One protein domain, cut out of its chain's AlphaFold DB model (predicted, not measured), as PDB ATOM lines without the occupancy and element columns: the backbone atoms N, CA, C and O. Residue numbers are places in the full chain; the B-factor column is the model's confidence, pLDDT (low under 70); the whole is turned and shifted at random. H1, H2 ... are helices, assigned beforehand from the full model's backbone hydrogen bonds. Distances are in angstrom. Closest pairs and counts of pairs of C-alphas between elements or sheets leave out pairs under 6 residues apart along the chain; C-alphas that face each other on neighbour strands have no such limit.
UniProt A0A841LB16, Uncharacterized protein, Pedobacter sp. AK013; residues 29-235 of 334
ATOM      1  N   LEU A  29     180.187 111.374 190.872       74.06
ATOM      2  CA  LEU A  29     180.450 110.075 191.500       74.06
ATOM      3  C   LEU A  29     179.679 109.903 192.814       74.06
ATOM      4  O   LEU A  29     179.051 108.874 193.018       74.06
ATOM      5  N   THR A  30     179.647 110.920 193.677       74.06
ATOM      6  CA  THR A  30     178.913 110.853 194.956       74.06
ATOM      7  C   THR A  30     177.395 110.758 194.792       74.06
ATOM      8  O   THR A  30     176.713 110.249 195.679       74.06
ATOM      9  N   ILE A  31     176.861 111.172 193.637       77.75
ATOM     10  CA  ILE A  31     175.453 110.943 193.291       77.75
ATOM     11  C   ILE A  31     175.149 109.437 193.201       77.75
ATOM     12  O   ILE A  31     174.072 109.035 193.623       77.75
ATOM     13  N   LEU A  32     176.077 108.590 192.738       80.75
ATOM     14  CA  LEU A  32     175.832 107.147 192.587       80.75
ATOM     15  C   LEU A  32     175.505 106.453 193.907       80.75
ATOM     16  O   LEU A  32     174.625 105.600 193.928       80.75
ATOM     17  N   PHE A  33     176.136 106.865 195.008       83.50
ATOM     18  CA  PHE A  33     175.844 106.302 196.329       83.50
ATOM     19  C   PHE A  33     174.410 106.591 196.781       83.50
ATOM     20  O   PHE A  33     173.790 105.762 197.436       83.50
ATOM     21  N   ARG A  34     173.834 107.733 196.381       84.75
ATOM     22  CA  ARG A  34     172.426 108.049 196.680       84.75
ATOM     23  C   ARG A  34     171.443 107.168 195.906       84.75
ATOM     24  O   ARG A  34     170.295 107.049 196.314       84.75
ATOM     25  N   TYR A  35     171.888 106.570 194.804       86.62
ATOM     26  CA  TYR A  35     171.073 105.752 193.905       86.62
ATOM     27  C   TYR A  35     171.553 104.297 193.836       86.62
ATOM     28  O   TYR A  35     171.206 103.585 192.897       86.62
ATOM     29  N   GLU A  36     172.312 103.840 194.836       87.94
ATOM     30  CA  GLU A  36     172.895 102.495 194.905       87.94
ATOM     31  C   GLU A  36     171.853 101.396 194.672       87.94
ATOM     32  O   GLU A  36     172.025 100.545 193.800       87.94
ATOM     33  N   GLN A  37     170.742 101.460 195.411       87.38
ATOM     34  CA  GLN A  37     169.657 100.484 195.314       87.38
ATOM     35  C   GLN A  37     168.944 100.552 193.961       87.38
ATOM     36  O   GLN A  37     168.620  99.522 193.380       87.38
ATOM     37  N   GLN A  38     168.719 101.761 193.435       87.69
ATOM     38  CA  GLN A  38     168.043 101.950 192.151       87.69
ATOM     39  C   GLN A  38     168.885 101.428 190.981       87.69
ATOM     40  O   GLN A  38     168.334 100.860 190.044       87.69
ATOM     41  N   LEU A  39     170.205 101.611 191.044       88.31
ATOM     42  CA  LEU A  39     171.163 101.151 190.036       88.31
ATOM     43  C   LEU A  39     171.625  99.709 190.269       88.31
ATOM     44  O   LEU A  39     172.397  99.172 189.472       88.31
ATOM     45  N   ASN A  40     171.165  99.082 191.353       91.75
ATOM     46  CA  ASN A  40     171.505  97.718 191.728       91.75
ATOM     47  C   ASN A  40     173.032  97.491 191.734       91.75
ATOM     48  O   ASN A  40     173.536  96.568 191.090       91.75
ATOM     49  N   LEU A  41     173.774  98.408 192.367       91.62
ATOM     50  CA  LEU A  41     175.239  98.356 192.409       91.62
ATOM     51  C   LEU A  41     175.712  97.178 193.268       91.62
ATOM     52  O   LEU A  41     175.180  96.932 194.350       91.62
ATOM     53  N   THR A  42     176.741  96.465 192.812       93.88
ATOM     54  CA  THR A  42     177.362  95.401 193.612       93.88
ATOM     55  C   THR A  42     178.265  95.986 194.698       93.88
ATOM     56  O   THR A  42     178.734  97.122 194.607       93.88
ATOM     57  N   LYS A  43     178.568  95.187 195.728       92.81
ATOM     58  CA  LYS A  43     179.517  95.582 196.785       92.81
ATOM     59  C   LYS A  43     180.899  95.937 196.225       92.81
ATOM     60  O   LYS A  43     181.508  96.894 196.696       92.81
ATOM     61  N   GLU A  44     181.354  95.206 195.210       93.56
ATOM     62  CA  GLU A  44     182.608  95.471 194.493       93.56
ATOM     63  C   GLU A  44     182.552  96.819 193.767       93.56
ATOM     64  O   GLU A  44     183.404  97.672 193.993       93.56
ATOM     65  N   GLN A  45     181.479  97.082 193.009       92.19
ATOM     66  CA  GLN A  45     181.284  98.367 192.332       92.19
ATOM     67  C   GLN A  45     181.268  99.540 193.321       92.19
ATOM     68  O   GLN A  45     181.838 100.593 193.049       92.19
ATOM     69  N   ILE A  46     180.639  99.377 194.488       90.44
ATOM     70  CA  ILE A  46     180.612 100.404 195.539       90.44
ATOM     71  C   ILE A  46     182.017 100.652 196.106       90.44
ATOM     72  O   ILE A  46     182.379 101.808 196.345       90.44
ATOM     73  N   ALA A  47     182.810  99.599 196.326       91.00
ATOM     74  CA  ALA A  47     184.192  99.722 196.787       91.00
ATOM     75  C   ALA A  47     185.065 100.448 195.751       91.00
ATOM     76  O   ALA A  47     185.776 101.394 196.099       91.00
ATOM     77  N   ASP A  48     184.931 100.094 194.473       91.12
ATOM     78  CA  ASP A  48     185.640 100.756 193.378       91.12
ATOM     79  C   ASP A  48     185.254 102.233 193.264       91.12
ATOM     80  O   ASP A  48     186.127 103.099 193.165       91.12
ATOM     81  N   LEU A  49     183.958 102.562 193.362       89.69
ATOM     82  CA  LEU A  49     183.491 103.951 193.360       89.69
ATOM     83  C   LEU A  49     184.108 104.765 194.502       89.69
ATOM     84  O   LEU A  49     184.515 105.906 194.276       89.69
ATOM     85  N   LYS A  50     184.210 104.202 195.713       88.56
ATOM     86  CA  LYS A  50     184.848 104.878 196.858       88.56
ATOM     87  C   LYS A  50     186.324 105.161 196.579       88.56
ATOM     88  O   LYS A  50     186.768 106.291 196.782       88.56
ATOM     89  N   THR A  51     187.044 104.179 196.040       90.12
ATOM     90  CA  THR A  51     188.451 104.327 195.640       90.12
ATOM     91  C   THR A  51     188.627 105.446 194.610       90.12
ATOM     92  O   THR A  51     189.509 106.295 194.754       90.12
ATOM     93  N   GLN A  52     187.759 105.513 193.596       88.94
ATOM     94  CA  GLN A  52     187.854 106.557 192.570       88.94
ATOM     95  C   GLN A  52     187.460 107.950 193.076       88.94
ATOM     96  O   GLN A  52     188.013 108.939 192.595       88.94
ATOM     97  N   VAL A  53     186.548 108.057 194.049       86.81
ATOM     98  CA  VAL A  53     186.248 109.337 194.715       86.81
ATOM     99  C   VAL A  53     187.476 109.849 195.464       86.81
ATOM    100  O   VAL A  53     187.884 110.983 195.228       86.81
ATOM    101  N   MET A  54     188.128 108.997 196.264       85.81
ATOM    102  CA  MET A  54     189.360 109.364 196.975       85.81
ATOM    103  C   MET A  54     190.469 109.800 196.008       85.81
ATOM    104  O   MET A  54     191.157 110.791 196.250       85.81
ATOM    105  N   ARG A  55     190.611 109.100 194.873       85.94
ATOM    106  CA  ARG A  55     191.576 109.455 193.825       85.94
ATOM    107  C   ARG A  55     191.256 110.786 193.144       85.94
ATOM    108  O   ARG A  55     192.165 111.536 192.810       85.94
ATOM    109  N   LEU A  56     189.982 111.090 192.903       84.06
ATOM    110  CA  LEU A  56     189.597 112.374 192.321       84.06
ATOM    111  C   LEU A  56     189.921 113.532 193.271       84.06
ATOM    112  O   LEU A  56     190.403 114.570 192.821       84.06
ATOM    113  N   ASP A  57     189.658 113.358 194.565       82.88
ATOM    114  CA  ASP A  57     189.920 114.393 195.563       82.88
ATOM    115  C   ASP A  57     191.425 114.642 195.730       82.88
ATOM    116  O   ASP A  57     191.839 115.799 195.772       82.88
ATOM    117  N   SER A  58     192.261 113.595 195.687       83.19
ATOM    118  CA  SER A  58     193.723 113.763 195.668       83.19
ATOM    119  C   SER A  58     194.246 114.393 194.373       83.19
ATOM    120  O   SER A  58     195.190 115.176 194.394       83.19
ATOM    121  N   LEU A  59     193.627 114.123 193.220       82.38
ATOM    122  CA  LEU A  59     194.030 114.766 191.965       82.38
ATOM    123  C   LEU A  59     193.702 116.261 191.938       82.38
ATOM    124  O   LEU A  59     194.463 117.022 191.342       82.38
ATOM    125  N   LYS A  60     192.604 116.685 192.574       80.94
ATOM    126  CA  LYS A  60     192.214 118.102 192.684       80.94
ATOM    127  C   LYS A  60     193.123 118.915 193.603       80.94
ATOM    128  O   LYS A  60     193.194 120.128 193.442       80.94
ATOM    129  N   THR A  61     193.777 118.281 194.577       77.69
ATOM    130  CA  THR A  61     194.732 118.971 195.461       77.69
ATOM    131  C   THR A  61     196.095 119.156 194.799       77.69
ATOM    132  O   THR A  61     196.789 120.118 195.109       77.69
ATOM    133  N   VAL A  62     196.466 118.267 193.871       75.25
ATOM    134  CA  VAL A  62     197.774 118.279 193.190       75.25
ATOM    135  C   VAL A  62     197.722 118.956 191.814       75.25
ATOM    136  O   VAL A  62     198.722 119.481 191.335       75.25
ATOM    137  N   SER A  63     196.566 118.956 191.154       75.12
ATOM    138  CA  SER A  63     196.392 119.471 189.794       75.12
ATOM    139  C   SER A  63     194.978 120.018 189.581       75.12
ATOM    140  O   SER A  63     194.106 119.847 190.430       75.12
ATOM    141  N   ASN A  64     194.714 120.645 188.430       73.81
ATOM    142  CA  ASN A  64     193.356 120.999 188.004       73.81
ATOM    143  C   ASN A  64     192.875 120.024 186.907       73.81
ATOM    144  O   ASN A  64     192.882 120.382 185.726       73.81
ATOM    145  N   PRO A  65     192.543 118.763 187.252       74.12
ATOM    146  CA  PRO A  65     192.165 117.769 186.261       74.12
ATOM    147  C   PRO A  65     190.805 118.116 185.654       74.12
ATOM    148  O   PRO A  65     189.913 118.630 186.338       74.12
ATOM    149  N   ASP A  66     190.591 117.726 184.395       79.62
ATOM    150  CA  ASP A  66     189.240 117.680 183.833       79.62
ATOM    151  C   ASP A  66     188.422 116.623 184.589       79.62
ATOM    152  O   ASP A  66     188.387 115.432 184.264       79.62
ATOM    153  N   THR A  67     187.759 117.092 185.645       76.50
ATOM    154  CA  THR A  67     186.967 116.284 186.564       76.50
ATOM    155  C   THR A  67     185.847 115.553 185.824       76.50
ATOM    156  O   THR A  67     185.523 114.416 186.157       76.50
ATOM    157  N   ASN A  68     185.262 116.160 184.786       74.38
ATOM    158  CA  ASN A  68     184.206 115.511 184.016       74.38
ATOM    159  C   ASN A  68     184.762 114.366 183.169       74.38
ATOM    160  O   ASN A  68     184.138 113.306 183.110       74.38
ATOM    161  N   LYS A  69     185.920 114.559 182.533       78.31
ATOM    162  CA  LYS A  69     186.588 113.501 181.770       78.31
ATOM    163  C   LYS A  69     186.970 112.328 182.673       78.31
ATOM    164  O   LYS A  69     186.571 111.202 182.372       78.31
ATOM    165  N   PHE A  70     187.617 112.609 183.808       81.25
ATOM    166  CA  PHE A  70     188.014 111.596 184.789       81.25
ATOM    167  C   PHE A  70     186.820 110.756 185.254       81.25
ATOM    168  O   PHE A  70     186.826 109.534 185.110       81.25
ATOM    169  N   ILE A  71     185.752 111.406 185.740       79.56
ATOM    170  CA  ILE A  71     184.556 110.712 186.239       79.56
ATOM    171  C   ILE A  71     183.983 109.791 185.162       79.56
ATOM    172  O   ILE A  71     183.695 108.626 185.423       79.56
ATOM    173  N   LYS A  72     183.844 110.288 183.930       76.75
ATOM    174  CA  LYS A  72     183.285 109.480 182.848       76.75
ATOM    175  C   LYS A  72     184.170 108.286 182.490       76.75
ATOM    176  O   LYS A  72     183.646 107.303 181.986       76.75
ATOM    177  N   GLU A  73     185.496 108.405 182.561       82.50
ATOM    178  CA  GLU A  73     186.425 107.300 182.260       82.50
ATOM    179  C   GLU A  73     186.312 106.193 183.301       82.50
ATOM    180  O   GLU A  73     186.133 105.037 182.931       82.50
ATOM    181  N   GLN A  74     186.291 106.558 184.582       86.31
ATOM    182  CA  GLN A  74     186.166 105.578 185.657       86.31
ATOM    183  C   GLN A  74     184.811 104.862 185.634       86.31
ATOM    184  O   GLN A  74     184.739 103.646 185.782       86.31
ATOM    185  N   LEU A  75     183.724 105.593 185.374       85.12
ATOM    186  CA  LEU A  75     182.384 105.004 185.374       85.12
ATOM    187  C   LEU A  75     182.134 103.986 184.264       85.12
ATOM    188  O   LEU A  75     181.293 103.115 184.455       85.12
ATOM    189  N   VAL A  76     182.851 104.058 183.139       82.06
ATOM    190  CA  VAL A  76     182.746 103.045 182.073       82.06
ATOM    191  C   VAL A  76     183.357 101.711 182.508       82.06
ATOM    192  O   VAL A  76     182.869 100.668 182.095       82.06
ATOM    193  N   GLY A  77     184.409 101.740 183.333       83.25
ATOM    194  CA  GLY A  77     185.039 100.527 183.859       83.25
ATOM    195  C   GLY A  77     184.261  99.890 185.012       83.25
ATOM    196  O   GLY A  77     184.312  98.679 185.179       83.25
ATOM    197  N   ILE A  78     183.531 100.699 185.786       88.56
ATOM    198  CA  ILE A  78     182.836 100.238 186.997       88.56
ATOM    199  C   ILE A  78     181.390  99.829 186.709       88.56
ATOM    200  O   ILE A  78     180.915  98.814 187.215       88.56
ATOM    201  N   LEU A  79     180.652 100.624 185.930       88.94
ATOM    202  CA  LEU A  79     179.233 100.385 185.671       88.94
ATOM    203  C   LEU A  79     179.051  99.550 184.409       88.94
ATOM    204  O   LEU A  79     179.662  99.819 183.376       88.94
ATOM    205  N   ASN A  80     178.117  98.599 184.447       88.44
ATOM    206  CA  ASN A  80     177.699  97.932 183.218       88.44
ATOM    207  C   ASN A  80     176.911  98.908 182.306       88.44
ATOM    208  O   ASN A  80     176.435  99.953 182.768       88.44
ATOM    209  N   PRO A  81     176.712  98.584 181.012       83.56
ATOM    210  CA  PRO A  81     176.072  99.501 180.065       83.56
ATOM    211  C   PRO A  81     174.676  99.987 180.485       83.56
ATOM    212  O   PRO A  81     174.327 101.144 180.242       83.56
ATOM    213  N   ARG A  82     173.885  99.125 181.137       85.81
ATOM    214  CA  ARG A  82     172.545  99.469 181.626       85.81
ATOM    215  C   ARG A  82     172.622 100.436 182.808       85.81
ATOM    216  O   ARG A  82     171.971 101.476 182.776       85.81
ATOM    217  N   GLN A  83     173.454 100.135 183.802       89.38
ATOM    218  CA  GLN A  83     173.675 100.994 184.971       89.38
ATOM    219  C   GLN A  83     174.218 102.367 184.567       89.38
ATOM    220  O   GLN A  83     173.756 103.391 185.064       89.38
ATOM    221  N   TYR A  84     175.158 102.407 183.620       85.56
ATOM    222  CA  TYR A  84     175.701 103.659 183.098       85.56
ATOM    223  C   TYR A  84     174.620 104.500 182.400       85.56
ATOM    224  O   TYR A  84     174.565 105.720 182.572       85.56
ATOM    225  N   GLN A  85     173.726 103.864 181.635       81.50
ATOM    226  CA  GLN A  85     172.591 104.544 181.011       81.50
ATOM    227  C   GLN A  85     171.615 105.113 182.053       81.50
ATOM    228  O   GLN A  85     171.214 106.273 181.928       81.50
ATOM    229  N   GLU A  86     171.241 104.317 183.056       86.06
ATOM    230  CA  GLU A  86     170.334 104.717 184.139       86.06
ATOM    231  C   GLU A  86     170.938 105.857 184.982       86.06
ATOM    232  O   GLU A  86     170.272 106.863 185.227       86.06
ATOM    233  N   TRP A  87     172.230 105.788 185.323       86.25
ATOM    234  CA  TRP A  87     172.953 106.902 185.950       86.25
ATOM    235  C   TRP A  87     172.924 108.162 185.078       86.25
ATOM    236  O   TRP A  87     172.636 109.253 185.575       86.25
ATOM    237  N   GLY A  88     173.158 108.016 183.770       82.62
ATOM    238  CA  GLY A  88     173.085 109.113 182.807       82.62
ATOM    239  C   GLY A  88     171.717 109.801 182.802       82.62
ATOM    240  O   GLY A  88     171.644 111.025 182.715       82.62
ATOM    241  N   GLN A  89     170.630 109.037 182.946       84.94
ATOM    242  CA  GLN A  89     169.277 109.580 183.090       84.94
ATOM    243  C   GLN A  89     169.106 110.335 184.418       84.94
ATOM    244  O   GLN A  89     168.587 111.452 184.412       84.94
ATOM    245  N   ILE A  90     169.593 109.778 185.532       85.12
ATOM    246  CA  ILE A  90     169.519 110.396 186.868       85.12
ATOM    247  C   ILE A  90     170.222 111.758 186.886       85.12
ATOM    248  O   ILE A  90     169.610 112.769 187.237       85.12
ATOM    249  N   VAL A  91     171.486 111.824 186.454       82.31
ATOM    250  CA  VAL A  91     172.274 113.072 186.512       82.31
ATOM    251  C   VAL A  91     171.787 114.138 185.526       82.31
ATOM    252  O   VAL A  91     172.103 115.314 185.689       82.31
ATOM    253  N   ARG A  92     171.006 113.746 184.510       84.31
ATOM    254  CA  ARG A  92     170.409 114.644 183.507       84.31
ATOM    255  C   ARG A  92     168.931 114.943 183.761       84.31
ATOM    256  O   ARG A  92     168.310 115.650 182.969       84.31
ATOM    257  N   MET A  93     168.349 114.454 184.853       86.56
ATOM    258  CA  MET A  93     166.909 114.566 185.078       86.56
ATOM    259  C   MET A  93     166.423 116.017 185.213       86.56
ATOM    260  O   MET A  93     165.351 116.359 184.708       86.56
ATOM    261  N   ALA A  94     167.209 116.888 185.855       86.25
ATOM    262  CA  ALA A  94     166.884 118.310 185.976       86.25
ATOM    263  C   ALA A  94     166.864 119.004 184.601       86.25
ATOM    264  O   ALA A  94     165.912 119.715 184.277       86.25
ATOM    265  N   GLU A  95     167.864 118.724 183.761       87.38
ATOM    266  CA  GLU A  95     167.940 119.221 182.384       87.38
ATOM    267  C   GLU A  95     166.759 118.713 181.543       87.38
ATOM    268  O   GLU A  95     166.074 119.501 180.890       87.38
ATOM    269  N   ALA A  96     166.456 117.414 181.611       90.81
ATOM    270  CA  ALA A  96     165.314 116.829 180.914       90.81
ATOM    271  C   ALA A  96     163.984 117.461 181.356       90.81
ATOM    272  O   ALA A  96     163.128 117.762 180.522       90.81
ATOM    273  N   SER A  97     163.819 117.717 182.656       91.31
ATOM    274  CA  SER A  97     162.631 118.376 183.214       91.31
ATOM    275  C   SER A  97     162.472 119.803 182.695       91.31
ATOM    276  O   SER A  97     161.362 120.206 182.343       91.31
ATOM    277  N   TYR A  98     163.569 120.561 182.620       92.94
ATOM    278  CA  TYR A  98     163.577 121.909 182.057       92.94
ATOM    279  C   TYR A  98     163.125 121.907 180.590       92.94
ATOM    280  O   TYR A  98     162.151 122.580 180.243       92.94
ATOM    281  N   TRP A  99     163.751 121.084 179.742       92.56
ATOM    282  CA  TRP A  99     163.394 121.003 178.321       92.56
ATOM    283  C   TRP A  99     161.976 120.480 178.095       92.56
ATOM    284  O   TRP A  99     161.276 120.961 177.205       92.56
ATOM    285  N   THR A 100     161.509 119.555 178.936       94.44
ATOM    286  CA  THR A 100     160.127 119.063 178.889       94.44
ATOM    287  C   THR A 100     159.136 120.197 179.117       94.44
ATOM    288  O   THR A 100     158.192 120.333 178.338       94.44
ATOM    289  N   LYS A 101     159.358 121.034 180.142       93.12
ATOM    290  CA  LYS A 101     158.508 122.199 180.436       93.12
ATOM    291  C   LYS A 101     158.501 123.190 179.276       93.12
ATOM    292  O   LYS A 101     157.424 123.617 178.865       93.12
ATOM    293  N   LEU A 102     159.672 123.491 178.712       94.81
ATOM    294  CA  LEU A 102     159.782 124.396 177.569       94.81
ATOM    295  C   LEU A 102     159.024 123.852 176.348       94.81
ATOM    296  O   LEU A 102     158.174 124.537 175.792       94.81
ATOM    297  N   ASN A 103     159.273 122.599 175.960       93.81
ATOM    298  CA  ASN A 103     158.554 121.950 174.860       93.81
ATOM    299  C   ASN A 103     157.039 121.937 175.108       93.81
ATOM    300  O   ASN A 103     156.261 122.170 174.188       93.81
ATOM    301  N   TRP A 104     156.614 121.680 176.346       93.62
ATOM    302  CA  TRP A 104     155.203 121.660 176.719       93.62
ATOM    303  C   TRP A 104     154.536 123.026 176.558       93.62
ATOM    304  O   TRP A 104     153.421 123.108 176.047       93.62
ATOM    305  N   GLN A 105     155.222 124.100 176.945       93.00
ATOM    306  CA  GLN A 105     154.752 125.462 176.717       93.00
ATOM    307  C   GLN A 105     154.604 125.752 175.217       93.00
ATOM    308  O   GLN A 105     153.542 126.184 174.781       93.00
ATOM    309  N   LEU A 106     155.613 125.408 174.414       94.19
ATOM    310  CA  LEU A 106     155.576 125.610 172.962       94.19
ATOM    311  C   LEU A 106     154.444 124.825 172.280       94.19
ATOM    312  O   LEU A 106     153.821 125.303 171.332       94.19
ATOM    313  N   LEU A 107     154.155 123.616 172.762       92.88
ATOM    314  CA  LEU A 107     153.024 122.817 172.296       92.88
ATOM    315  C   LEU A 107     151.672 123.481 172.599       92.88
ATOM    316  O   LEU A 107     150.769 123.416 171.768       92.88
ATOM    317  N   LYS A 108     151.532 124.140 173.755       90.75
ATOM    318  CA  LYS A 108     150.324 124.912 174.090       90.75
ATOM    319  C   LYS A 108     150.181 126.148 173.213       90.75
ATOM    320  O   LYS A 108     149.117 126.354 172.643       90.75
ATOM    321  N   GLU A 109     151.250 126.929 173.085       92.00
ATOM    322  CA  GLU A 109     151.274 128.160 172.282       92.00
ATOM    323  C   GLU A 109     150.967 127.892 170.802       92.00
ATOM    324  O   GLU A 109     150.333 128.704 170.141       92.00
ATOM    325  N   SER A 110     151.372 126.726 170.289       89.00
ATOM    326  CA  SER A 110     151.075 126.289 168.917       89.00
ATOM    327  C   SER A 110     149.687 125.665 168.735       89.00
ATOM    328  O   SER A 110     149.344 125.288 167.618       89.00
ATOM    329  N   GLY A 111     148.895 125.516 169.802       88.00
ATOM    330  CA  GLY A 111     147.560 124.913 169.740       88.00
ATOM    331  C   GLY A 111     147.541 123.391 169.537       88.00
ATOM    332  O   GLY A 111     146.472 122.810 169.397       88.00
ATOM    333  N   LEU A 112     148.692 122.709 169.575       87.81
ATOM    334  CA  LEU A 112     148.807 121.279 169.246       87.81
ATOM    335  C   LEU A 112     148.269 120.320 170.331       87.81
ATOM    336  O   LEU A 112     148.266 119.109 170.124       87.81
ATOM    337  N   VAL A 113     147.846 120.823 171.495       84.31
ATOM    338  CA  VAL A 113     147.474 120.007 172.675       84.31
ATOM    339  C   VAL A 113     146.048 120.245 173.189       84.31
ATOM    340  O   VAL A 113     145.746 119.885 174.323       84.31
ATOM    341  N   GLN A 114     145.160 120.837 172.384       68.75
ATOM    342  CA  GLN A 114     143.834 121.275 172.851       68.75
ATOM    343  C   GLN A 114     142.869 120.133 173.249       68.75
ATOM    344  O   GLN A 114     142.033 120.357 174.115       68.75
ATOM    345  N   ASN A 115     143.020 118.908 172.717       62.75
ATOM    346  CA  ASN A 115     142.061 117.796 172.911       62.75
ATOM    347  C   ASN A 115     142.707 116.441 173.278       62.75
ATOM    348  O   ASN A 115     142.136 115.382 173.026       62.75
ATOM    349  N   THR A 116     143.927 116.430 173.821       64.62
ATOM    350  CA  THR A 116     144.678 115.183 174.080       64.62
ATOM    351  C   THR A 116     144.906 114.949 175.571       64.62
ATOM    352  O   THR A 116     144.992 115.900 176.345       64.62
ATOM    353  N   ASP A 117     145.059 113.681 175.975       75.25
ATOM    354  CA  ASP A 117     145.531 113.294 177.311       75.25
ATOM    355  C   ASP A 117     146.885 113.961 177.613       75.25
ATOM    356  O   ASP A 117     147.966 113.502 177.221       75.25
ATOM    357  N   SER A 118     146.795 115.097 178.299       79.81
ATOM    358  CA  SER A 118     147.913 115.990 178.564       79.81
ATOM    359  C   SER A 118     148.979 115.344 179.447       79.81
ATOM    360  O   SER A 118     150.166 115.619 179.268       79.81
ATOM    361  N   ALA A 119     148.590 114.428 180.338       85.69
ATOM    362  CA  ALA A 119     149.517 113.712 181.203       85.69
ATOM    363  C   ALA A 119     150.347 112.696 180.406       85.69
ATOM    364  O   ALA A 119     151.570 112.631 180.559       85.69
ATOM    365  N   LYS A 120     149.702 111.940 179.510       87.38
ATOM    366  CA  LYS A 120     150.388 110.973 178.645       87.38
ATOM    367  C   LYS A 120     151.378 111.654 177.702       87.38
ATOM    368  O   LYS A 120     152.516 111.195 177.592       87.38
ATOM    369  N   LEU A 121     150.984 112.754 177.057       87.00
ATOM    370  CA  LEU A 121     151.877 113.510 176.170       87.00
ATOM    371  C   LEU A 121     153.052 114.135 176.925       87.00
ATOM    372  O   LEU A 121     154.192 114.055 176.465       87.00
ATOM    373  N   TYR A 122     152.793 114.715 178.100       89.69
ATOM    374  CA  TYR A 122     153.851 115.269 178.940       89.69
ATOM    375  C   TYR A 122     154.865 114.189 179.335       89.69
ATOM    376  O   TYR A 122     156.071 114.398 179.215       89.69
ATOM    377  N   LEU A 123     154.391 113.000 179.728       90.25
ATOM    378  CA  LEU A 123     155.259 111.873 180.061       90.25
ATOM    379  C   LEU A 123     156.067 111.378 178.851       90.25
ATOM    380  O   LEU A 123     157.242 111.048 179.000       90.25
ATOM    381  N   GLN A 124     155.474 111.329 177.656       91.31
ATOM    382  CA  GLN A 124     156.195 110.973 176.427       91.31
ATOM    383  C   GLN A 124     157.304 111.978 176.100       91.31
ATOM    384  O   GLN A 124     158.420 111.569 175.783       91.31
ATOM    385  N   ASN A 125     157.022 113.278 176.224       92.81
ATOM    386  CA  ASN A 125     158.011 114.343 176.056       92.81
ATOM    387  C   ASN A 125     159.140 114.218 177.093       92.81
ATOM    388  O   ASN A 125     160.310 114.222 176.728       92.81
ATOM    389  N   PHE A 126     158.798 113.977 178.362       92.69
ATOM    390  CA  PHE A 126     159.788 113.760 179.416       92.69
ATOM    391  C   PHE A 126     160.700 112.562 179.141       92.69
ATOM    392  O   PHE A 126     161.923 112.676 179.215       92.69
ATOM    393  N   ARG A 127     160.115 111.419 178.762       91.62
ATOM    394  CA  ARG A 127     160.866 110.212 178.382       91.62
ATOM    395  C   ARG A 127     161.786 110.464 177.191       91.62
ATOM    396  O   ARG A 127     162.899 109.949 177.154       91.62
ATOM    397  N   TYR A 128     161.334 111.248 176.221       93.94
ATOM    398  CA  TYR A 128     162.168 111.639 175.099       93.94
ATOM    399  C   TYR A 128     163.348 112.516 175.544       93.94
ATOM    400  O   TYR A 128     164.491 112.202 175.221       93.94
ATOM    401  N   GLU A 129     163.097 113.572 176.318       93.81
ATOM    402  CA  GLU A 129     164.129 114.521 176.745       93.81
ATOM    403  C   GLU A 129     165.195 113.867 177.639       93.81
ATOM    404  O   GLU A 129     166.389 114.110 177.449       93.81
ATOM    405  N   ILE A 130     164.802 112.962 178.542       91.00
ATOM    406  CA  ILE A 130     165.759 112.234 179.388       91.00
ATOM    407  C   ILE A 130     166.608 111.243 178.577       91.00
ATOM    408  O   ILE A 130     167.822 111.150 178.784       91.00
ATOM    409  N   ASN A 131     166.013 110.559 177.593       87.81
ATOM    410  CA  ASN A 131     166.743 109.662 176.696       87.81
ATOM    411  C   ASN A 131     167.690 110.433 175.770       87.81
ATOM    412  O   ASN A 131     168.823 109.999 175.564       87.81
ATOM    413  N   LYS A 132     167.263 111.595 175.263       89.62
ATOM    414  CA  LYS A 132     168.092 112.504 174.466       89.62
ATOM    415  C   LYS A 132     169.321 112.957 175.251       89.62
ATOM    416  O   LYS A 132     170.439 112.808 174.764       89.62
ATOM    417  N   ALA A 133     169.126 113.485 176.459       85.12
ATOM    418  CA  ALA A 133     170.219 113.996 177.285       85.12
ATOM    419  C   ALA A 133     171.222 112.890 177.667       85.12
ATOM    420  O   ALA A 133     172.434 113.090 177.566       85.12
ATOM    421  N   SER A 134     170.727 111.697 178.020       81.69
ATOM    422  CA  SER A 134     171.574 110.527 178.295       81.69
ATOM    423  C   SER A 134     172.329 110.038 177.043       81.69
ATOM    424  O   SER A 134     173.519 109.726 177.104       81.69
ATOM    425  N   ALA A 135     171.691 110.030 175.867       79.81
ATOM    426  CA  ALA A 135     172.346 109.662 174.611       79.81
ATOM    427  C   ALA A 135     173.453 110.651 174.204       79.81
ATOM    428  O   ALA A 135     174.543 110.222 173.827       79.81
ATOM    429  N   LEU A 136     173.217 111.960 174.336       77.56
ATOM    430  CA  LEU A 136     174.226 112.986 174.052       77.56
ATOM    431  C   LEU A 136     175.435 112.883 174.988       77.56
ATOM    432  O   LEU A 136     176.565 113.059 174.539       77.56
ATOM    433  N   GLU A 137     175.223 112.522 176.257       73.56
ATOM    434  CA  GLU A 137     176.316 112.290 177.209       73.56
ATOM    435  C   GLU A 137     177.261 111.166 176.752       73.56
ATOM    436  O   GLU A 137     178.476 111.262 176.958       73.56
ATOM    437  N   ARG A 138     176.725 110.135 176.080       69.44
ATOM    438  CA  ARG A 138     177.513 109.054 175.463       69.44
ATOM    439  C   ARG A 138     178.225 109.510 174.187       69.44
ATOM    440  O   ARG A 138     179.373 109.131 173.964       69.44
ATOM    441  N   ALA A 139     177.583 110.352 173.376       68.06
ATOM    442  CA  ALA A 139     178.119 110.803 172.088       68.06
ATOM    443  C   ALA A 139     179.424 111.600 172.200       68.06
ATOM    444  O   ALA A 139     180.286 111.474 171.335       68.06
ATOM    445  N   VAL A 140     179.598 112.368 173.280       61.28
ATOM    446  CA  VAL A 140     180.798 113.190 173.538       61.28
ATOM    447  C   VAL A 140     182.096 112.361 173.583       61.28
ATOM    448  O   VAL A 140     183.174 112.912 173.391       61.28
ATOM    449  N   LYS A 141     182.015 111.041 173.802       55.50
ATOM    450  CA  LYS A 141     183.167 110.120 173.824       55.50
ATOM    451  C   LYS A 141     183.353 109.298 172.551       55.50
ATOM    452  O   LYS A 141     184.318 108.548 172.437       55.50
ATOM    453  N   SER A 142     182.406 109.375 171.631       59.12
ATOM    454  CA  SER A 142     182.407 108.544 170.436       59.12
ATOM    455  C   SER A 142     183.202 109.228 169.319       59.12
ATOM    456  O   SER A 142     183.226 110.460 169.257       59.12
ATOM    457  N   LYS A 143     183.874 108.460 168.444       63.69
ATOM    458  CA  LYS A 143     184.530 109.044 167.258       63.69
ATOM    459  C   LYS A 143     183.501 109.892 166.480       63.69
ATOM    460  O   LYS A 143     182.312 109.564 166.531       63.69
ATOM    461  N   PRO A 144     183.912 110.942 165.744       68.19
ATOM    462  CA  PRO A 144     182.984 111.840 165.046       68.19
ATOM    463  C   PRO A 144     181.907 111.124 164.207       68.19
ATOM    464  O   PRO A 144     180.754 111.551 164.185       68.19
ATOM    465  N   GLU A 145     182.262 109.991 163.595       67.50
ATOM    466  CA  GLU A 145     181.356 109.099 162.854       67.50
ATOM    467  C   GLU A 145     180.169 108.576 163.695       67.50
ATOM    468  O   GLU A 145     179.022 108.598 163.245       67.50
ATOM    469  N   TYR A 146     180.404 108.203 164.955       70.44
ATOM    470  CA  TYR A 146     179.377 107.722 165.884       70.44
ATOM    471  C   TYR A 146     178.561 108.860 166.496       70.44
ATOM    472  O   TYR A 146     177.373 108.686 166.771       70.44
ATOM    473  N   ALA A 147     179.154 110.045 166.667       70.94
ATOM    474  CA  ALA A 147     178.427 111.215 167.146       70.94
ATOM    475  C   ALA A 147     177.304 111.611 166.169       70.94
ATOM    476  O   ALA A 147     176.211 111.982 166.604       70.94
ATOM    477  N   GLY A 148     177.553 111.475 164.860       75.06
ATOM    478  CA  GLY A 148     176.532 111.626 163.820       75.06
ATOM    479  C   GLY A 148     175.400 110.606 163.963       75.06
ATOM    480  O   GLY A 148     174.238 110.995 164.038       75.06
ATOM    481  N   LEU A 149     175.731 109.317 164.107       79.44
ATOM    482  CA  LEU A 149     174.738 108.248 164.286       79.44
ATOM    483  C   LEU A 149     173.888 108.425 165.550       79.44
ATOM    484  O   LEU A 149     172.682 108.187 165.519       79.44
ATOM    485  N   ILE A 150     174.483 108.876 166.657       80.62
ATOM    486  CA  ILE A 150     173.733 109.133 167.892       80.62
ATOM    487  C   ILE A 150     172.748 110.291 167.693       80.62
ATOM    488  O   ILE A 150     171.590 110.171 168.093       80.62
ATOM    489  N   ARG A 151     173.162 111.385 167.038       78.88
ATOM    490  CA  ARG A 151     172.244 112.487 166.694       78.88
ATOM    491  C   ARG A 151     171.105 112.011 165.794       78.88
ATOM    492  O   ARG A 151     169.952 112.323 166.086       78.88
ATOM    493  N   ASP A 152     171.413 111.209 164.776       81.62
ATOM    494  CA  ASP A 152     170.411 110.631 163.878       81.62
ATOM    495  C   ASP A 152     169.426 109.738 164.669       81.62
ATOM    496  O   ASP A 152     168.212 109.871 164.528       81.62
ATOM    497  N   SER A 153     169.917 108.905 165.597       83.62
ATOM    498  CA  SER A 153     169.079 108.054 166.465       83.62
ATOM    499  C   SER A 153     168.185 108.827 167.441       83.62
ATOM    500  O   SER A 153     167.112 108.366 167.817       83.62
ATOM    501  N   ILE A 154     168.599 110.022 167.869       87.00
ATOM    502  CA  ILE A 154     167.774 110.868 168.736       87.00
ATOM    503  C   ILE A 154     166.555 111.373 167.962       87.00
ATOM    504  O   ILE A 154     165.473 111.506 168.537       87.00
ATOM    505  N   LEU A 155     166.713 111.666 166.669       83.50
ATOM    506  CA  LEU A 155     165.604 112.099 165.825       83.50
ATOM    507  C   LEU A 155     164.567 110.982 165.657       83.50
ATOM    508  O   LEU A 155     163.373 111.256 165.741       83.50
ATOM    509  N   THR A 156     165.006 109.732 165.494       85.00
ATOM    510  CA  THR A 156     164.109 108.597 165.224       85.00
ATOM    511  C   THR A 156     163.184 108.245 166.389       85.00
ATOM    512  O   THR A 156     162.062 107.781 166.172       85.00
ATOM    513  N   ILE A 157     163.615 108.506 167.627       86.12
ATOM    514  CA  ILE A 157     162.809 108.300 168.842       86.12
ATOM    515  C   ILE A 157     161.975 109.527 169.233       86.12
ATOM    516  O   ILE A 157     161.329 109.525 170.285       86.12
ATOM    517  N   ARG A 158     162.006 110.602 168.436       91.56
ATOM    518  CA  ARG A 158     161.294 111.840 168.753       91.56
ATOM    519  C   ARG A 158     159.777 111.632 168.647       91.56
ATOM    520  O   ARG A 158     159.296 111.183 167.607       91.56
ATOM    521  N   PRO A 159     158.997 111.962 169.696       92.88
ATOM    522  CA  PRO A 159     157.546 111.840 169.668       92.88
ATOM    523  C   PRO A 159     156.929 112.608 168.498       92.88
ATOM    524  O   PRO A 159     157.315 113.748 168.233       92.88
ATOM    525  N   LEU A 160     155.913 112.018 167.859       91.50
ATOM    526  CA  LEU A 160     155.242 112.608 166.694       91.50
ATOM    527  C   LEU A 160     154.767 114.041 166.965       91.50
ATOM    528  O   LEU A 160     154.938 114.910 166.122       91.50
ATOM    529  N   ILE A 161     154.239 114.312 168.160       92.00
ATOM    530  CA  ILE A 161     153.767 115.648 168.540       92.00
ATOM    531  C   ILE A 161     154.887 116.703 168.540       92.00
ATOM    532  O   ILE A 161     154.666 117.841 168.134       92.00
ATOM    533  N   LEU A 162     156.111 116.322 168.928       94.19
ATOM    534  CA  LEU A 162     157.275 117.208 168.880       94.19
ATOM    535  C   LEU A 162     157.817 117.348 167.455       94.19
ATOM    536  O   LEU A 162     158.269 118.428 167.088       94.19
ATOM    537  N   LEU A 163     157.733 116.294 166.638       94.38
ATOM    538  CA  LEU A 163     158.053 116.385 165.212       94.38
ATOM    539  C   LEU A 163     157.086 117.319 164.477       94.38
ATOM    540  O   LEU A 163     157.531 118.126 163.667       94.38
ATOM    541  N   LYS A 164     155.785 117.270 164.793       93.62
ATOM    542  CA  LYS A 164     154.809 118.240 164.277       93.62
ATOM    543  C   LYS A 164     155.199 119.653 164.688       93.62
ATOM    544  O   LYS A 164     155.305 120.516 163.823       93.62
ATOM    545  N   LEU A 165     155.469 119.886 165.976       94.44
ATOM    546  CA  LEU A 165     155.918 121.194 166.465       94.44
ATOM    547  C   LEU A 165     157.141 121.702 165.686       94.44
ATOM    548  O   LEU A 165     157.168 122.857 165.267       94.44
ATOM    549  N   ASP A 166     158.136 120.846 165.459       94.12
ATOM    550  CA  ASP A 166     159.318 121.206 164.677       94.12
ATOM    551  C   ASP A 166     158.984 121.515 163.219       94.12
ATOM    552  O   ASP A 166     159.556 122.450 162.658       94.12
ATOM    553  N   ALA A 167     158.051 120.780 162.614       93.50
ATOM    554  CA  ALA A 167     157.570 121.048 161.266       93.50
ATOM    555  C   ALA A 167     156.917 122.438 161.187       93.50
ATOM    556  O   ALA A 167     157.333 123.257 160.372       93.50
ATOM    557  N   TYR A 168     155.982 122.757 162.094       93.38
ATOM    558  CA  TYR A 168     155.343 124.082 162.174       93.38
ATOM    559  C   TYR A 168     156.345 125.217 162.417       93.38
ATOM    560  O   TYR A 168     156.114 126.348 161.995       93.38
ATOM    561  N   ARG A 169     157.466 124.919 163.081       93.50
ATOM    562  CA  ARG A 169     158.550 125.866 163.367       93.50
ATOM    563  C   ARG A 169     159.684 125.847 162.341       93.50
ATOM    564  O   ARG A 169     160.712 126.475 162.590       93.50
ATOM    565  N   ASN A 170     159.529 125.145 161.220       90.69
ATOM    566  CA  ASN A 170     160.524 125.043 160.149       90.69
ATOM    567  C   ASN A 170     161.893 124.497 160.604       90.69
ATOM    568  O   ASN A 170     162.930 124.880 160.063       90.69
ATOM    569  N   ARG A 171     161.903 123.615 161.610       90.94
ATOM    570  CA  ARG A 171     163.113 122.982 162.166       90.94
ATOM    571  C   ARG A 171     163.439 121.627 161.539       90.94
ATOM    572  O   ARG A 171     164.509 121.084 161.795       90.94
ATOM    573  N   LEU A 172     162.529 121.076 160.738       90.75
ATOM    574  CA  LEU A 172     162.758 119.840 159.994       90.75
ATOM    575  C   LEU A 172     163.488 120.105 158.663       90.75
ATOM    576  O   LEU A 172     163.359 121.189 158.086       90.75
ATOM    577  N   PRO A 173     164.250 119.125 158.148       88.31
ATOM    578  CA  PRO A 173     165.013 119.285 156.916       88.31
ATOM    579  C   PRO A 173     164.114 119.481 155.687       88.31
ATOM    580  O   PRO A 173     163.401 118.571 155.266       88.31
ATOM    581  N   LYS A 174     164.221 120.653 155.048       86.69
ATOM    582  CA  LYS A 174     163.431 121.035 153.857       86.69
ATOM    583  C   LYS A 174     163.726 120.203 152.601       86.69
ATOM    584  O   LYS A 174     162.937 120.232 151.658       86.69
ATOM    585  N   TRP A 175     164.848 119.478 152.586       86.25
ATOM    586  CA  TRP A 175     165.184 118.536 151.514       86.25
ATOM    587  C   TRP A 175     164.311 117.276 151.545       86.25
ATOM    588  O   TRP A 175     164.224 116.580 150.538       86.25
ATOM    589  N   SER A 176     163.662 116.961 152.674       90.56
ATOM    590  CA  SER A 176     162.743 115.826 152.729       90.56
ATOM    591  C   SER A 176     161.461 116.154 151.962       90.56
ATOM    592  O   SER A 176     160.841 117.180 152.258       90.56
ATOM    593  N   PRO A 177     161.001 115.287 151.042       92.56
ATOM    594  CA  PRO A 177     159.798 115.562 150.265       92.56
ATOM    595  C   PRO A 177     158.539 115.626 151.148       92.56
ATOM    596  O   PRO A 177     157.684 116.469 150.909       92.56
ATOM    597  N   PHE A 178     158.457 114.848 152.236       95.38
ATOM    598  CA  PHE A 178     157.349 114.942 153.200       95.38
ATOM    599  C   PHE A 178     157.281 116.312 153.881       95.38
ATOM    600  O   PHE A 178     156.210 116.903 153.991       95.38
ATOM    601  N   VAL A 179     158.435 116.818 154.333       94.88
ATOM    602  CA  VAL A 179     158.538 118.130 154.987       94.88
ATOM    603  C   VAL A 179     158.259 119.233 153.974       94.88
ATOM    604  O   VAL A 179     157.542 120.174 154.291       94.88
ATOM    605  N   ASN A 180     158.779 119.101 152.752       93.69
ATOM    606  CA  ASN A 180     158.546 120.059 151.680       93.69
ATOM    607  C   ASN A 180     157.051 120.188 151.374       93.69
ATOM    608  O   ASN A 180     156.530 121.293 151.395       93.69
ATOM    609  N   VAL A 181     156.337 119.071 151.213       95.31
ATOM    610  CA  VAL A 181     154.888 119.106 150.980       95.31
ATOM    611  C   VAL A 181     154.125 119.656 152.192       95.31
ATOM    612  O   VAL A 181     153.225 120.475 152.025       95.31
ATOM    613  N   PHE A 182     154.525 119.305 153.420       96.25
ATOM    614  CA  PHE A 182     153.951 119.891 154.639       96.25
ATOM    615  C   PHE A 182     154.080 121.429 154.688       96.25
ATOM    616  O   PHE A 182     153.213 122.112 155.244       96.25
ATOM    617  N   MET A 183     155.134 122.011 154.107       94.25
ATOM    618  CA  MET A 183     155.286 123.470 154.068       94.25
ATOM    619  C   MET A 183     154.140 124.157 153.319       94.25
ATOM    620  O   MET A 183     153.753 125.248 153.728       94.25
ATOM    621  N   PHE A 184     153.552 123.487 152.324       94.75
ATOM    622  CA  PHE A 184     152.413 123.962 151.527       94.75
ATOM    623  C   PHE A 184     151.053 123.535 152.104       94.75
ATOM    624  O   PHE A 184     150.043 123.497 151.405       94.75
ATOM    625  N   ARG A 185     150.996 123.153 153.389       95.44
ATOM    626  CA  ARG A 185     149.776 122.601 154.003       95.44
ATOM    627  C   ARG A 185     148.536 123.485 153.877       95.44
ATOM    628  O   ARG A 185     147.437 122.949 153.842       95.44
ATOM    629  N   LYS A 186     148.705 124.812 153.840       95.00
ATOM    630  CA  LYS A 186     147.587 125.759 153.728       95.00
ATOM    631  C   LYS A 186     147.079 125.823 152.290       95.00
ATOM    632  O   LYS A 186     145.883 125.764 152.054       95.00
ATOM    633  N   GLU A 187     147.996 125.889 151.334       95.50
ATOM    634  CA  GLU A 187     147.732 125.967 149.897       95.50
ATOM    635  C   GLU A 187     147.145 124.663 149.336       95.50
ATOM    636  O   GLU A 187     146.468 124.675 148.306       95.50
ATOM    637  N   LEU A 188     147.415 123.546 150.015       96.06
ATOM    638  CA  LEU A 188     146.919 122.206 149.693       96.06
ATOM    639  C   LEU A 188     145.704 121.777 150.518       96.06
ATOM    640  O   LEU A 188     145.241 120.641 150.351       96.06
ATOM    641  N   ASP A 189     145.242 122.642 151.426       96.06
ATOM    642  CA  ASP A 189     144.161 122.354 152.370       96.06
ATOM    643  C   ASP A 189     144.332 120.962 153.008       96.06
ATOM    644  O   ASP A 189     143.543 120.026 152.821       96.06
ATOM    645  N   LEU A 190     145.498 120.748 153.630       96.62
ATOM    646  CA  LEU A 190     145.813 119.462 154.241       96.62
ATOM    647  C   LEU A 190     145.026 119.296 155.531       96.62
ATOM    648  O   LEU A 190     145.128 120.112 156.445       96.62
ATOM    649  N   ARG A 191     144.316 118.174 155.618       95.25
ATOM    650  CA  ARG A 191     143.645 117.750 156.843       95.25
ATOM    651  C   ARG A 191     144.662 117.294 157.889       95.25
ATOM    652  O   ARG A 191     145.761 116.846 157.545       95.25
ATOM    653  N   ASP A 192     144.264 117.311 159.157       91.75
ATOM    654  CA  ASP A 192     145.119 116.885 160.269       91.75
ATOM    655  C   ASP A 192     145.614 115.435 160.121       91.75
ATOM    656  O   ASP A 192     146.784 115.159 160.365       91.75
ATOM    657  N   ASP A 193     144.785 114.507 159.626       94.56
ATOM    658  CA  ASP A 193     145.195 113.117 159.363       94.56
ATOM    659  C   ASP A 193     146.282 113.018 158.278       94.56
ATOM    660  O   ASP A 193     147.195 112.187 158.370       94.56
ATOM    661  N   GLN A 194     146.225 113.891 157.270       96.88
ATOM    662  CA  GLN A 194     147.235 113.966 156.214       96.88
ATOM    663  C   GLN A 194     148.538 114.561 156.749       96.88
ATOM    664  O   GLN A 194     149.611 114.025 156.470       96.88
ATOM    665  N   ILE A 195     148.454 115.623 157.555       95.69
ATOM    666  CA  ILE A 195     149.610 116.225 158.234       95.69
ATOM    667  C   ILE A 195     150.298 115.177 159.115       95.69
ATOM    668  O   ILE A 195     151.507 114.963 159.005       95.69
ATOM    669  N   ASP A 196     149.529 114.467 159.933       94.62
ATOM    670  CA  ASP A 196     150.026 113.425 160.828       94.62
ATOM    671  C   ASP A 196     150.713 112.308 160.058       94.62
ATOM    672  O   ASP A 196     151.800 111.860 160.437       94.62
ATOM    673  N   SER A 197     150.107 111.898 158.946       97.25
ATOM    674  CA  SER A 197     150.655 110.877 158.064       97.25
ATOM    675  C   SER A 197     151.961 111.329 157.413       97.25
ATOM    676  O   SER A 197     152.920 110.557 157.422       97.25
ATOM    677  N   LEU A 198     152.059 112.570 156.919       97.31
ATOM    678  CA  LEU A 198     153.295 113.109 156.335       97.31
ATOM    679  C   LEU A 198     154.439 113.114 157.355       97.31
ATOM    680  O   LEU A 198     155.525 112.606 157.067       97.31
ATOM    681  N   ILE A 199     154.200 113.627 158.566       95.81
ATOM    682  CA  ILE A 199     155.230 113.699 159.614       95.81
ATOM    683  C   ILE A 199     155.595 112.298 160.136       95.81
ATOM    684  O   ILE A 199     156.764 112.009 160.405       95.81
ATOM    685  N   SER A 200     154.622 111.391 160.235       95.00
ATOM    686  CA  SER A 200     154.859 109.999 160.626       95.00
ATOM    687  C   SER A 200     155.689 109.247 159.582       95.00
ATOM    688  O   SER A 200     156.662 108.577 159.937       95.00
ATOM    689  N   GLN A 201     155.368 109.385 158.290       95.62
ATOM    690  CA  GLN A 201     156.148 108.769 157.211       95.62
ATOM    691  C   GLN A 201     157.548 109.375 157.104       95.62
ATOM    692  O   GLN A 201     158.502 108.621 156.922       95.62
ATOM    693  N   PHE A 202     157.696 110.689 157.312       94.31
ATOM    694  CA  PHE A 202     159.009 111.317 157.454       94.31
ATOM    695  C   PHE A 202     159.851 110.593 158.512       94.31
ATOM    696  O   PHE A 202     160.953 110.141 158.200       94.31
ATOM    697  N   ASN A 203     159.318 110.408 159.728       92.81
ATOM    698  CA  ASN A 203     160.051 109.735 160.800       92.81
ATOM    699  C   ASN A 203     160.387 108.274 160.455       92.81
ATOM    700  O   ASN A 203     161.513 107.829 160.674       92.81
ATOM    701  N   LYS A 204     159.438 107.535 159.862       92.38
ATOM    702  CA  LYS A 204     159.662 106.151 159.407       92.38
ATOM    703  C   LYS A 204     160.799 106.064 158.395       92.38
ATOM    704  O   LYS A 204     161.645 105.184 158.509       92.38
ATOM    705  N   VAL A 205     160.859 106.983 157.434       90.12
ATOM    706  CA  VAL A 205     161.949 106.998 156.457       90.12
ATOM    707  C   VAL A 205     163.279 107.369 157.113       90.12
ATOM    708  O   VAL A 205     164.283 106.750 156.778       90.12
ATOM    709  N   GLN A 206     163.310 108.284 158.090       88.50
ATOM    710  CA  GLN A 206     164.542 108.549 158.851       88.50
ATOM    711  C   GLN A 206     165.028 107.307 159.618       88.50
ATOM    712  O   GLN A 206     166.225 107.027 159.617       88.50
ATOM    713  N   ILE A 207     164.115 106.523 160.207       89.62
ATOM    714  CA  ILE A 207     164.442 105.245 160.864       89.62
ATOM    715  C   ILE A 207     165.087 104.268 159.875       89.62
ATOM    716  O   ILE A 207     166.148 103.717 160.165       89.62
ATOM    717  N   ILE A 208     164.478 104.074 158.702       88.56
ATOM    718  CA  ILE A 208     164.989 103.134 157.692       88.56
ATOM    719  C   ILE A 208     166.334 103.624 157.134       88.56
ATOM    720  O   ILE A 208     167.266 102.836 157.005       88.56
ATOM    721  N   LYS A 209     166.479 104.928 156.862       86.38
ATOM    722  CA  LYS A 209     167.746 105.523 156.402       86.38
ATOM    723  C   LYS A 209     168.864 105.316 157.428       86.38
ATOM    724  O   LYS A 209     169.974 104.964 157.038       86.38
ATOM    725  N   LEU A 210     168.574 105.474 158.723       85.69
ATOM    726  CA  LEU A 210     169.534 105.194 159.791       85.69
ATOM    727  C   LEU A 210     169.917 103.710 159.841       85.69
ATOM    728  O   LEU A 210     171.104 103.401 159.896       85.69
ATOM    729  N   PHE A 211     168.940 102.801 159.784       85.38
ATOM    730  CA  PHE A 211     169.204 101.360 159.774       85.38
ATOM    731  C   PHE A 211     170.094 100.962 158.589       85.38
ATOM    732  O   PHE A 211     171.135 100.343 158.791       85.38
ATOM    733  N   ASN A 212     169.763 101.421 157.378       84.81
ATOM    734  CA  ASN A 212     170.532 101.121 156.169       84.81
ATOM    735  C   ASN A 212     171.929 101.756 156.174       84.81
ATOM    736  O   ASN A 212     172.859 101.201 155.592       84.81
ATOM    737  N   LYS A 213     172.098 102.913 156.828       82.44
ATOM    738  CA  LYS A 213     173.410 103.543 157.035       82.44
ATOM    739  C   LYS A 213     174.291 102.698 157.956       82.44
ATOM    740  O   LYS A 213     175.485 102.594 157.705       82.44
ATOM    741  N   VAL A 214     173.707 102.085 158.986       81.88
ATOM    742  CA  VAL A 214     174.412 101.176 159.904       81.88
ATOM    743  C   VAL A 214     174.692  99.817 159.251       81.88
ATOM    744  O   VAL A 214     175.741  99.239 159.506       81.88
ATOM    745  N   SER A 215     173.800  99.316 158.390       82.50
ATOM    746  CA  SER A 215     173.969  98.030 157.695       82.50
ATOM    747  C   SER A 215     174.697  98.115 156.345       82.50
ATOM    748  O   SER A 215     174.845  97.094 155.680       82.50
ATOM    749  N   HIS A 216     175.147  99.304 155.923       78.00
ATOM    750  CA  HIS A 216     175.766  99.569 154.612       78.00
ATOM    751  C   HIS A 216     174.898  99.194 153.387       78.00
ATOM    752  O   HIS A 216     175.418  98.908 152.313       78.00
ATOM    753  N   GLN A 217     173.568  99.249 153.515       79.12
ATOM    754  CA  GLN A 217     172.590  98.891 152.470       79.12
ATOM    755  C   GLN A 217     171.817 100.114 151.941       79.12
ATOM    756  O   GLN A 217     170.604 100.076 151.717       79.12
ATOM    757  N   TYR A 218     172.486 101.259 151.810       76.12
ATOM    758  CA  TYR A 218     171.826 102.496 151.397       76.12
ATOM    759  C   TYR A 218     171.677 102.582 149.869       76.12
ATOM    760  O   TYR A 218     172.644 102.866 149.169       76.12
ATOM    761  N   ASP A 219     170.451 102.416 149.364       79.50
ATOM    762  CA  ASP A 219     170.092 102.695 147.967       79.50
ATOM    763  C   ASP A 219     169.205 103.946 147.865       79.50
ATOM    764  O   ASP A 219     168.013 103.942 148.184       79.50
ATOM    765  N   ASN A 220     169.799 105.036 147.381       77.44
ATOM    766  CA  ASN A 220     169.127 106.323 147.241       77.44
ATOM    767  C   ASN A 220     167.959 106.299 146.239       77.44
ATOM    768  O   ASN A 220     166.979 107.022 146.427       77.44
ATOM    769  N   ALA A 221     168.057 105.506 145.167       74.31
ATOM    770  CA  ALA A 221     167.033 105.456 144.126       74.31
ATOM    771  C   ALA A 221     165.771 104.757 144.647       74.31
ATOM    772  O   ALA A 221     164.663 105.279 144.489       74.31
ATOM    773  N   TYR A 222     165.955 103.643 145.361       77.88
ATOM    774  CA  TYR A 222     164.874 102.938 146.046       77.88
ATOM    775  C   TYR A 222     164.135 103.838 147.050       77.88
ATOM    776  O   TYR A 222     162.898 103.871 147.070       77.88
ATOM    777  N   PHE A 223     164.872 104.628 147.844       81.94
ATOM    778  CA  PHE A 223     164.262 105.560 148.797       81.94
ATOM    779  C   PHE A 223     163.407 106.617 148.108       81.94
ATOM    780  O   PHE A 223     162.265 106.802 148.518       81.94
ATOM    781  N   LYS A 224     163.904 107.268 147.050       82.75
ATOM    782  CA  LYS A 224     163.144 108.321 146.354       82.75
ATOM    783  C   LYS A 224     161.807 107.814 145.816       82.75
ATOM    784  O   LYS A 224     160.780 108.445 146.053       82.75
ATOM    785  N   LYS A 225     161.808 106.652 145.154       84.12
ATOM    786  CA  LYS A 225     160.578 106.023 144.645       84.12
ATOM    787  C   LYS A 225     159.590 105.738 145.780       84.12
ATOM    788  O   LYS A 225     158.425 106.122 145.711       84.12
ATOM    789  N   THR A 226     160.083 105.134 146.859       88.38
ATOM    790  CA  THR A 226     159.272 104.776 148.029       88.38
ATOM    791  C   THR A 226     158.719 106.011 148.755       88.38
ATOM    792  O   THR A 226     157.597 105.992 149.260       88.38
ATOM    793  N   GLU A 227     159.497 107.094 148.840       92.06
ATOM    794  CA  GLU A 227     159.060 108.369 149.414       92.06
ATOM    795  C   GLU A 227     157.910 108.962 148.585       92.06
ATOM    796  O   GLU A 227     156.892 109.342 149.164       92.06
ATOM    797  N   PHE A 228     158.015 108.962 147.251       91.81
ATOM    798  CA  PHE A 228     156.943 109.440 146.376       91.81
ATOM    799  C   PHE A 228     155.653 108.630 146.514       91.81
ATOM    800  O   PHE A 228     154.598 109.221 146.737       91.81
ATOM    801  N   GLU A 229     155.722 107.298 146.444       92.94
ATOM    802  CA  GLU A 229     154.543 106.427 146.571       92.94
ATOM    803  C   GLU A 229     153.803 106.666 147.896       92.94
ATOM    804  O   GLU A 229     152.576 106.749 147.935       92.94
ATOM    805  N   ARG A 230     154.544 106.861 148.995       95.44
ATOM    806  CA  ARG A 230     153.956 107.177 150.305       95.44
ATOM    807  C   ARG A 230     153.255 108.531 150.314       95.44
ATOM    808  O   ARG A 230     152.180 108.632 150.897       95.44
ATOM    809  N   ILE A 231     153.844 109.559 149.704       96.50
ATOM    810  CA  ILE A 231     153.221 110.888 149.622       96.50
ATOM    811  C   ILE A 231     151.975 110.826 148.730       96.50
ATOM    812  O   ILE A 231     150.928 111.342 149.123       96.50
ATOM    813  N   LEU A 232     152.057 110.146 147.583       95.88
ATOM    814  CA  LEU A 232     150.931 109.938 146.676       95.88
ATOM    815  C   LEU A 232     149.762 109.249 147.392       95.88
ATOM    816  O   LEU A 232     148.631 109.705 147.273       95.88
ATOM    817  N   ASN A 233     150.034 108.226 148.203       96.81
ATOM    818  CA  ASN A 233     149.005 107.529 148.981       96.81
ATOM    819  C   ASN A 233     148.355 108.404 150.066       96.81
ATOM    820  O   ASN A 233     147.204 108.175 150.423       96.81
ATOM    821  N   ILE A 234     149.070 109.395 150.611       97.44
ATOM    822  CA  ILE A 234     148.519 110.313 151.624       97.44
ATOM    823  C   ILE A 234     147.650 111.399 150.978       97.44
ATOM    824  O   ILE A 234     146.634 111.813 151.542       97.44
ATOM    825  N   LEU A 235     148.085 111.913 149.830       96.38
ATOM    826  CA  LEU A 235     147.535 113.133 149.241       96.38
ATOM    827  C   LEU A 235     146.573 112.876 148.084       96.38
ATOM    828  O   LEU A 235     145.673 113.685 147.868       96.38
TER     829      LEU A 235
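This is residues 29 to 235 of the 334 residues of an uncharacterized protein of Pedobacter sp. AK013 (UniProt A0A841LB16). Picture an elongated procession of helices that runs from one end of the body to the other roughly as the chain does: a helical hairpin of H2 and H3 at one end, with the short H1 near it, then H4, H5, H6 and H7 in the middle, then H10 and H11 side by side at the other end, with H8 and H9 packed on H10. The end with H2 and H3 is only loosely joined, for H3 comes close to H4 without clearly touching it. The printed part has 207 residues with eleven named helices, H1 to H11 in chain order, and no named strand; the class is all helix. It is loose, with a radius of gyration of the C-alphas of 21.5 A, and it spans 66 by 41 by 31 A.

Begin at H10, residues 192 to 214, the hub, which touches four other helices. H11, residues 220 to 235, forms a hairpin with it at a shallow tilt of 14 degrees, opposite ways; their closest C-alphas, of Gln 194 and Ile 234, are 6.0 A apart. H9, residues 177 to 183, also forms a hairpin with H10, touching its residues 195 to 202 alone, at a shallow tilt of 34 degrees, only just short of steep; look at Phe 178 and Leu 198, the closest C-alphas at 5.4 A. H9 touches H11 too, closest at the C-alphas of Phe 178 and Ile 231, 6.8 A. H8, residues 160 to 168, touches residues 196 to 200 of H10 alone, about perpendicular at 76 degrees, with the C-alphas of Lys 164 and Ile 199 closest at 6.5 A. H7, residues 144 to 156, touches residues 203 to 210 of H10 alone, at a shallow tilt of 28 degrees, opposite ways; Thr 156 and Ile 207 have the closest C-alphas, 5.5 A. H6, residues 118 to 139, forms a hairpin with H7 at a shallow tilt of 6 degrees, opposite ways, touching it with residues 132 to 139 alone; the C-alphas of Ala 139 and Ala 147 are closest, at 5.0 A. H5, residues 93 to 109, touches H6 at a steep tilt of 47 degrees, opposite ways, closest at the C-alphas of Ala 96 and Ile 130, 4.9 A. H4, residues 81 to 91, touches residues 130 to 137 of H6 alone, at a steep tilt of 65 degrees, with the C-alphas of Gly 88 and Ser 134 closest at 5.0 A. H3, residues 67 to 78, is close to H4 but not clearly touching; their closest C-alphas, of Val 76 and Tyr 84, are 7.1 A apart. H2, residues 43 to 62, forms a hairpin with H3 at a shallow tilt of 23 degrees, closest at the C-alphas of Gln 45 and Ile 78, 5.9 A. H1, residues 30 to 34, touches no helix but is near H2 and H4. In the backbone, each O i to N i+4 pair is within hydrogen-bond range in H2 and in H4 to H11; in H3 it is 6 of 8, and in H1 0 of 1, beside 2 of 2 O i to N i+3 pairs.

Find C-alpha 192 at (145.119, 116.885, 160.269); from there H10 runs 33.2 A to C-alpha 214 at (174.412, 101.176, 159.904). H6 measures 31.3 A from first to last C-alpha, H2 29.3 A, H5 24.4 A and H11 22.7 A. H11 ends at C-alpha 235, (147.535, 113.133, 149.241).

The C-alphas of Val 62 and Asp 189, the two farthest apart, are 67.5 A from each other. The printed part has no cut, and no link between its helices is long. Look for low confidence, pLDDT under 70, at residues 114 to 116 and 138 to 145; the mean of the printed part is 86.4.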